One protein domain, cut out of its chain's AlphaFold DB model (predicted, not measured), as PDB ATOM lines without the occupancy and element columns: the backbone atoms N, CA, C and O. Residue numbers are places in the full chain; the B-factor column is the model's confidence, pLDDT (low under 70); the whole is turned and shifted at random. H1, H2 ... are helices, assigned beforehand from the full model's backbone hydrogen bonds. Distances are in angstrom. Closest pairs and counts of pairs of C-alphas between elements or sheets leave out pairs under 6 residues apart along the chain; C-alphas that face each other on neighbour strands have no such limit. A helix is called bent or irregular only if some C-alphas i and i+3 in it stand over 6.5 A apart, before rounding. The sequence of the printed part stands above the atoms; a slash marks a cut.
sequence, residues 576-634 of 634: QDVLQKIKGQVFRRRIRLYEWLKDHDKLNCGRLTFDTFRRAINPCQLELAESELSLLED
ATOM      1  N   GLN A 576      15.381   1.261 139.520       83.12
ATOM      2  CA  GLN A 576      14.069   0.709 139.172       83.12
ATOM      3  C   GLN A 576      14.038   0.185 137.731       83.12
ATOM      4  O   GLN A 576      13.510  -0.903 137.491       83.12
ATOM      5  N   ASP A 577      14.663   0.905 136.799       83.38
ATOM      6  CA  ASP A 577      14.733   0.508 135.391       83.38
ATOM      7  C   ASP A 577      15.662  -0.695 135.204       83.38
ATOM      8  O   ASP A 577      15.336  -1.627 134.461       83.38
ATOM      9  N   VAL A 578      16.780  -0.732 135.941       83.12
ATOM     10  CA  VAL A 578      17.691  -1.887 135.979       83.12
ATOM     11  C   VAL A 578      16.963  -3.125 136.515       83.12
ATOM     12  O   VAL A 578      16.992  -4.187 135.888       83.12
ATOM     13  N   LEU A 579      16.217  -3.002 137.616       83.81
ATOM     14  CA  LEU A 579      15.408  -4.098 138.158       83.81
ATOM     15  C   LEU A 579      14.296  -4.534 137.195       83.81
ATOM     16  O   LEU A 579      13.992  -5.725 137.111       83.81
ATOM     17  N   GLN A 580      13.693  -3.613 136.442       84.50
ATOM     18  CA  GLN A 580      12.685  -3.940 135.434       84.50
ATOM     19  C   GLN A 580      13.293  -4.666 134.226       84.50
ATOM     20  O   GLN A 580      12.703  -5.636 133.738       84.50
ATOM     21  N   LYS A 581      14.498  -4.276 133.796       83.62
ATOM     22  CA  LYS A 581      15.297  -4.983 132.783       83.62
ATOM     23  C   LYS A 581      15.624  -6.405 133.243       83.62
ATOM     24  O   LYS A 581      15.357  -7.353 132.501       83.62
ATOM     25  N   ILE A 582      16.083  -6.575 134.487       84.44
ATOM     26  CA  ILE A 582      16.343  -7.895 135.082       84.44
ATOM     27  C   ILE A 582      15.060  -8.726 135.125       84.44
ATOM     28  O   ILE A 582      15.045  -9.839 134.606       84.44
ATOM     29  N   LYS A 583      13.957  -8.192 135.666       84.88
ATOM     30  CA  LYS A 583      12.659  -8.894 135.725       84.88
ATOM     31  C   LYS A 583      12.184  -9.334 134.339       84.88
ATOM     32  O   LYS A 583      11.726 -10.464 134.178       84.88
ATOM     33  N   GLY A 584      12.331  -8.471 133.333       84.06
ATOM     34  CA  GLY A 584      11.996  -8.782 131.946       84.06
ATOM     35  C   GLY A 584      12.833  -9.930 131.378       84.06
ATOM     36  O   GLY A 584      12.278 -10.851 130.776       84.06
ATOM     37  N   GLN A 585      14.148  -9.913 131.599       83.44
ATOM     38  CA  GLN A 585      15.047 -10.978 131.139       83.44
ATOM     39  C   GLN A 585      14.789 -12.299 131.866       83.44
ATOM     40  O   GLN A 585      14.674 -13.342 131.226       83.44
ATOM     41  N   VAL A 586      14.613 -12.248 133.184       86.25
ATOM     42  CA  VAL A 586      14.295 -13.403 134.032       86.25
ATOM     43  C   VAL A 586      13.000 -14.074 133.584       86.25
ATOM     44  O   VAL A 586      12.969 -15.293 133.432       86.25
ATOM     45  N   PHE A 587      11.956 -13.291 133.303       86.31
ATOM     46  CA  PHE A 587      10.683 -13.818 132.815       86.31
ATOM     47  C   PHE A 587      10.806 -14.429 131.413       86.31
ATOM     48  O   PHE A 587      10.390 -15.568 131.200       86.31
ATOM     49  N   ARG A 588      11.414 -13.707 130.460       82.75
ATOM     50  CA  ARG A 588      11.559 -14.172 129.066       82.75
ATOM     51  C   ARG A 588      12.410 -15.433 128.963       82.75
ATOM     52  O   ARG A 588      12.053 -16.349 128.228       82.75
ATOM     53  N   ARG A 589      13.521 -15.480 129.698       83.31
ATOM     54  CA  ARG A 589      14.490 -16.585 129.665       83.31
ATOM     55  C   ARG A 589      14.200 -17.666 130.714       83.31
ATOM     56  O   ARG A 589      14.938 -18.641 130.789       83.31
ATOM     57  N   ARG A 590      13.132 -17.510 131.510       82.31
ATOM     58  CA  ARG A 590      12.740 -18.401 132.621       82.31
ATOM     59  C   ARG A 590      13.896 -18.710 133.583       82.31
ATOM     60  O   ARG A 590      14.048 -19.838 134.047       82.31
ATOM     61  N   ILE A 591      14.713 -17.702 133.879       82.75
ATOM     62  CA  ILE A 591      15.885 -17.850 134.746       82.75
ATOM     63  C   ILE A 591      15.414 -17.957 136.197       82.75
ATOM     64  O   ILE A 591      14.619 -17.149 136.668       82.75
ATOM     65  N   ARG A 592      15.931 -18.929 136.946       84.44
ATOM     66  CA  ARG A 592      15.688 -19.033 138.389       84.44
ATOM     67  C   ARG A 592      16.858 -18.425 139.147       84.44
ATOM     68  O   ARG A 592      17.759 -19.142 139.561       84.44
ATOM     69  N   LEU A 593      16.846 -17.103 139.333       82.44
ATOM     70  CA  LEU A 593      17.950 -16.372 139.981       82.44
ATOM     71  C   LEU A 593      18.341 -16.945 141.351       82.44
ATOM     72  O   LEU A 593      19.512 -16.950 141.703       82.44
ATOM     73  N   TYR A 594      17.370 -17.468 142.100       83.81
ATOM     74  CA  TYR A 594      17.632 -18.087 143.395       83.81
ATOM     75  C   TYR A 594      18.575 -19.296 143.305       83.81
ATOM     76  O   TYR A 594      19.449 -19.427 144.151       83.81
ATOM     77  N   GLU A 595      18.448 -20.151 142.283       82.62
ATOM     78  CA  GLU A 595      19.331 -21.319 142.119       82.62
ATOM     79  C   GLU A 595      20.782 -20.876 141.868       82.62
ATOM     80  O   GLU A 595      21.699 -21.435 142.460       82.62
ATOM     81  N   TRP A 596      20.975 -19.802 141.095       83.12
ATOM     82  CA  TRP A 596      22.295 -19.228 140.816       83.12
ATOM     83  C   TRP A 596      22.918 -18.518 142.018       83.12
ATOM     84  O   TRP A 596      24.131 -18.537 142.176       83.12
ATOM     85  N   LEU A 597      22.112 -17.891 142.877       82.88
ATOM     86  CA  LEU A 597      22.615 -17.184 144.060       82.88
ATOM     87  C   LEU A 597      22.842 -18.126 145.250       82.88
ATOM     88  O   LEU A 597      23.746 -17.887 146.051       82.88
ATOM     89  N   LYS A 598      22.068 -19.214 145.351       82.69
ATOM     90  CA  LYS A 598      22.138 -20.182 146.455       82.69
ATOM     91  C   LYS A 598      23.519 -20.824 146.583       82.69
ATOM     92  O   LYS A 598      24.027 -20.939 147.692       82.69
ATOM     93  N   ASP A 599      24.146 -21.195 145.470       80.94
ATOM     94  CA  ASP A 599      25.473 -21.828 145.487       80.94
ATOM     95  C   ASP A 599      26.569 -20.891 146.031       80.94
ATOM     96  O   ASP A 599      27.605 -21.340 146.534       80.94
ATOM     97  N   HIS A 600      26.320 -19.579 145.982       79.25
ATOM     98  CA  HIS A 600      27.215 -18.546 146.490       79.25
ATOM     99  C   HIS A 600      26.887 -18.100 147.930       79.25
ATOM    100  O   HIS A 600      27.758 -17.513 148.572       79.25
ATOM    101  N   ASP A 601      25.710 -18.440 148.477       84.06
ATOM    102  CA  ASP A 601      25.303 -18.194 149.873       84.06
ATOM    103  C   ASP A 601      25.375 -19.482 150.714       84.06
ATOM    104  O   ASP A 601      24.377 -20.052 151.156       84.06
ATOM    105  N   LYS A 602      26.601 -19.961 150.956       80.00
ATOM    106  CA  LYS A 602      26.847 -21.216 151.694       80.00
ATOM    107  C   LYS A 602      26.310 -21.212 153.129       80.00
ATOM    108  O   LYS A 602      26.108 -22.281 153.701       80.00
ATOM    109  N   LEU A 603      26.135 -20.031 153.726       80.19
ATOM    110  CA  LEU A 603      25.668 -19.867 155.104       80.19
ATOM    111  C   LEU A 603      24.143 -19.700 155.191       80.19
ATOM    112  O   LEU A 603      23.628 -19.587 156.302       80.19
ATOM    113  N   ASN A 604      23.431 -19.705 154.054       78.06
ATOM    114  CA  ASN A 604      21.989 -19.453 153.950       78.06
ATOM    115  C   ASN A 604      21.551 -18.210 154.746       78.06
ATOM    116  O   ASN A 604      20.508 -18.216 155.405       78.06
ATOM    117  N   CYS A 605      22.373 -17.160 154.747       80.56
ATOM    118  CA  CYS A 605      22.112 -15.949 155.523       80.56
ATOM    119  C   CYS A 605      21.400 -14.862 154.702       80.56
ATOM    120  O   CYS A 605      21.033 -13.820 155.247       80.56
ATOM    121  N   GLY A 606      21.197 -15.104 153.403       78.44
ATOM    122  CA  GLY A 606      20.547 -14.196 152.465       78.44
ATOM    123  C   GLY A 606      21.400 -12.983 152.092       78.44
ATOM    124  O   GLY A 606      20.854 -11.996 151.602       78.44
ATOM    125  N   ARG A 607      22.716 -13.013 152.350       80.25
ATOM    126  CA  ARG A 607      23.640 -11.892 152.108       80.25
ATOM    127  C   ARG A 607      24.854 -12.350 151.304       80.25
ATOM    128  O   ARG A 607      25.481 -13.349 151.639       80.25
ATOM    129  N   LEU A 608      25.213 -11.578 150.281       82.31
ATOM    130  CA  LEU A 608      26.370 -11.822 149.418       82.31
ATOM    131  C   LEU A 608      27.267 -10.581 149.386       82.31
ATOM    132  O   LEU A 608      26.778  -9.458 149.459       82.31
ATOM    133  N   THR A 609      28.577 -10.782 149.251       83.38
ATOM    134  CA  THR A 609      29.517  -9.684 148.953       83.38
ATOM    135  C   THR A 609      29.392  -9.261 147.488       83.38
ATOM    136  O   THR A 609      29.040 -10.097 146.648       83.38
ATOM    137  N   PHE A 610      29.719  -8.008 147.158       81.44
ATOM    138  CA  PHE A 610      29.601  -7.467 145.794       81.44
ATOM    139  C   PHE A 610      30.333  -8.320 144.750       81.44
ATOM    140  O   PHE A 610      29.744  -8.750 143.758       81.44
ATOM    141  N   ASP A 611      31.565  -8.735 145.046       82.31
ATOM    142  CA  ASP A 611      32.340  -9.599 144.150       82.31
ATOM    143  C   ASP A 611      31.727 -10.992 143.969       82.31
ATOM    144  O   ASP A 611      31.846 -11.608 142.905       82.31
ATOM    145  N   THR A 612      31.116 -11.548 145.019       82.94
ATOM    146  CA  THR A 612      30.417 -12.839 144.916       82.94
ATOM    147  C   THR A 612      29.097 -12.705 144.170       82.94
ATOM    148  O   THR A 612      28.746 -13.602 143.411       82.94
ATOM    149  N   PHE A 613      28.411 -11.573 144.320       84.19
ATOM    150  CA  PHE A 613      27.171 -11.263 143.618       84.19
ATOM    151  C   PHE A 613      27.407 -11.089 142.113       84.19
ATOM    152  O   PHE A 613      26.750 -11.761 141.316       84.19
ATOM    153  N   ARG A 614      28.424 -10.310 141.712       82.50
ATOM    154  CA  ARG A 614      28.854 -10.192 140.306       82.50
ATOM    155  C   ARG A 614      29.197 -11.549 139.698       82.50
ATOM    156  O   ARG A 614      28.754 -11.869 138.596       82.50
ATOM    157  N   ARG A 615      29.935 -12.389 140.430       81.44
ATOM    158  CA  ARG A 615      30.281 -13.748 139.978       81.44
ATOM    159  C   ARG A 615      29.068 -14.666 139.831       81.44
ATOM    160  O   ARG A 615      29.064 -15.470 138.907       81.44
ATOM    161  N   ALA A 616      28.058 -14.533 140.687       82.00
ATOM    162  CA  ALA A 616      26.831 -15.323 140.608       82.00
ATOM    163  C   ALA A 616      25.902 -14.871 139.462       82.00
ATOM    164  O   ALA A 616      25.231 -15.692 138.839       82.00
ATOM    165  N   ILE A 617      25.876 -13.568 139.152       83.62
ATOM    166  CA  ILE A 617      24.989 -12.984 138.131       83.62
ATOM    167  C   ILE A 617      25.582 -13.001 136.721       83.62
ATOM    168  O   ILE A 617      24.831 -13.162 135.759       83.62
ATOM    169  N   ASN A 618      26.902 -12.884 136.561       81.75
ATOM    170  CA  ASN A 618      27.541 -12.895 135.239       81.75
ATOM    171  C   ASN A 618      27.166 -14.127 134.381       81.75
ATOM    172  O   ASN A 618      26.829 -13.949 133.206       81.75
ATOM    173  N   PRO A 619      27.118 -15.359 134.931       81.38
ATOM    174  CA  PRO A 619      26.660 -16.539 134.198       81.38
ATOM    175  C   PRO A 619      25.192 -16.482 133.757       81.38
ATOM    176  O   PRO A 619      24.831 -17.120 132.772       81.38
ATOM    177  N   CYS A 620      24.349 -15.692 134.435       79.81
ATOM    178  CA  CYS A 620      22.944 -15.509 134.059       79.81
ATOM    179  C   CYS A 620      22.776 -14.690 132.763       79.81
ATOM    180  O   CYS A 620      21.661 -14.605 132.248       79.81
ATOM    181  N   GLN A 621      23.857 -14.081 132.245       79.56
ATOM    182  CA  GLN A 621      23.887 -13.297 131.003       79.56
ATOM    183  C   GLN A 621      22.755 -12.261 130.924       79.56
ATOM    184  O   GLN A 621      22.073 -12.133 129.907       79.56
ATOM    185  N   LEU A 622      22.535 -11.519 132.012       76.88
ATOM    186  CA  LEU A 622      21.461 -10.522 132.113       76.88
ATOM    187  C   LEU A 622      21.718  -9.244 131.285       76.88
ATOM    188  O   LEU A 622      20.873  -8.351 131.294       76.88
ATOM    189  N   GLU A 623      22.839  -9.176 130.550       77.06
ATOM    190  CA  GLU A 623      23.235  -8.050 129.678       77.06
ATOM    191  C   GLU A 623      23.233  -6.703 130.421       77.06
ATOM    192  O   GLU A 623      22.721  -5.692 129.929       77.06
ATOM    193  N   LEU A 624      23.771  -6.711 131.644       79.38
ATOM    194  CA  LEU A 624      23.910  -5.522 132.480       79.38
ATOM    195  C   LEU A 624      25.235  -4.813 132.178       79.38
ATOM    196  O   LEU A 624      26.269  -5.475 132.076       79.38
ATOM    197  N   ALA A 625      25.191  -3.489 132.025       78.44
ATOM    198  CA  ALA A 625      26.390  -2.652 131.916       78.44
ATOM    199  C   ALA A 625      27.108  -2.529 133.276       78.44
ATOM    200  O   ALA A 625      26.532  -2.838 134.321       78.44
ATOM    201  N   GLU A 626      28.365  -2.078 133.294       76.25
ATOM    202  CA  GLU A 626      29.160  -1.980 134.526       76.25
ATOM    203  C   GLU A 626      28.600  -0.907 135.469       76.25
ATOM    204  O   GLU A 626      28.524  -1.121 136.683       76.25
ATOM    205  N   SER A 627      28.106   0.197 134.908       76.88
ATOM    206  CA  SER A 627      27.346   1.220 135.638       76.88
ATOM    207  C   SER A 627      26.019   0.700 136.207       76.88
ATOM    208  O   SER A 627      25.680   1.011 137.345       76.88
ATOM    209  N   GLU A 628      25.293  -0.147 135.469       81.50
ATOM    210  CA  GLU A 628      24.036  -0.761 135.933       81.50
ATOM    211  C   GLU A 628      24.268  -1.770 137.066       81.50
ATOM    212  O   GLU A 628      23.452  -1.868 137.978       81.50
ATOM    213  N   LEU A 629      25.378  -2.518 137.018       78.75
ATOM    214  CA  LEU A 629      25.794  -3.410 138.104       78.75
ATOM    215  C   LEU A 629      26.189  -2.624 139.350       78.75
ATOM    216  O   LEU A 629      25.808  -3.018 140.444       78.75
ATOM    217  N   SER A 630      26.894  -1.506 139.178       78.94
ATOM    218  CA  SER A 630      27.286  -0.642 140.296       78.94
ATOM    219  C   SER A 630      26.054  -0.061 141.009       78.94
ATOM    220  O   SER A 630      26.003  -0.054 142.231       78.94
ATOM    221  N   LEU A 631      24.994   0.287 140.266       80.00
ATOM    222  CA  LEU A 631      23.705   0.713 140.839       80.00
ATOM    223  C   LEU A 631      22.952  -0.380 141.622       80.00
ATOM    224  O   LEU A 631      21.988  -0.059 142.306       80.00
ATOM    225  N   LEU A 632      23.307  -1.659 141.470       76.50
ATOM    226  CA  LEU A 632      22.734  -2.764 142.256       76.50
ATOM    227  C   LEU A 632      23.583  -3.107 143.487       76.50
ATOM    228  O   LEU A 632      23.151  -3.911 144.313       76.50
ATOM    229  N   GLU A 633      24.804  -2.576 143.546       73.50
ATOM    230  CA  GLU A 633      25.739  -2.733 144.659       73.50
ATOM    231  C   GLU A 633      25.562  -1.620 145.704       73.50
ATOM    232  O   GLU A 633      25.735  -1.882 146.893       73.50
ATOM    233  N   ASP A 634      25.167  -0.418 145.275       62.88
ATOM    234  CA  ASP A 634      24.723   0.674 146.156       62.88
ATOM    235  C   ASP A 634      23.356   0.384 146.808       62.88
ATOM    236  O   ASP A 634      23.210   0.671 148.024       62.88
TER     237      ASP A 634
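What this domain is: This is residues 576 to 634 of the 634 residues of the protein "Hypothetical protein" of Adineta ricciae (UniProt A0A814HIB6). Four short helices make an open ring, H1 to H2 to H3 and through H4 back to H1, in which H2 and H3 alone touch. The long link of residues 599 to 609 makes the end far from H1. The printed part, all helix, has 59 residues and no named strand; it is compact, with a radius of gyration of the C-alphas of 11.3 A and spans of 30 by 25 by 18 A.

Where its parts are: Find C-alpha 576 at (14.069, 0.709, 139.172); from there H1 runs 19.7 A to residue 589. Next come H2, residues 593 to 598, and H3, residues 610 to 620, 15.7 A long and only just irregular: C-alphas 616 and 619 are 6.53 A apart. H4, residues 626 to 633, ends at C-alpha 633, (25.739, -2.733, 144.659).

How they stand to each other: Look at Leu 597 and Ala 616, the closest C-alphas of H2 and H3, 5.8 A apart; these helices touch at a steep tilt of 48 degrees, opposite ways. H4 is close to but not clearly touching H1, with C-alphas 578 and 628 closest at 6.4 A, and H3, with C-alphas 610 and 633 closest at 6.2 A. H1 and H3 are apart. Every O i to N i+4 pair is within hydrogen-bond range in H1 and H2, against 5 of 7 in H3 and 3 of 4 in H4.

The domain as a whole: The farthest C-alphas, of Asp 577 and Leu 603, are 30.4 A apart. The printed part has no cut; the link H2 to H3 is long, and residue 634, the chain's last, is under pLDDT 70.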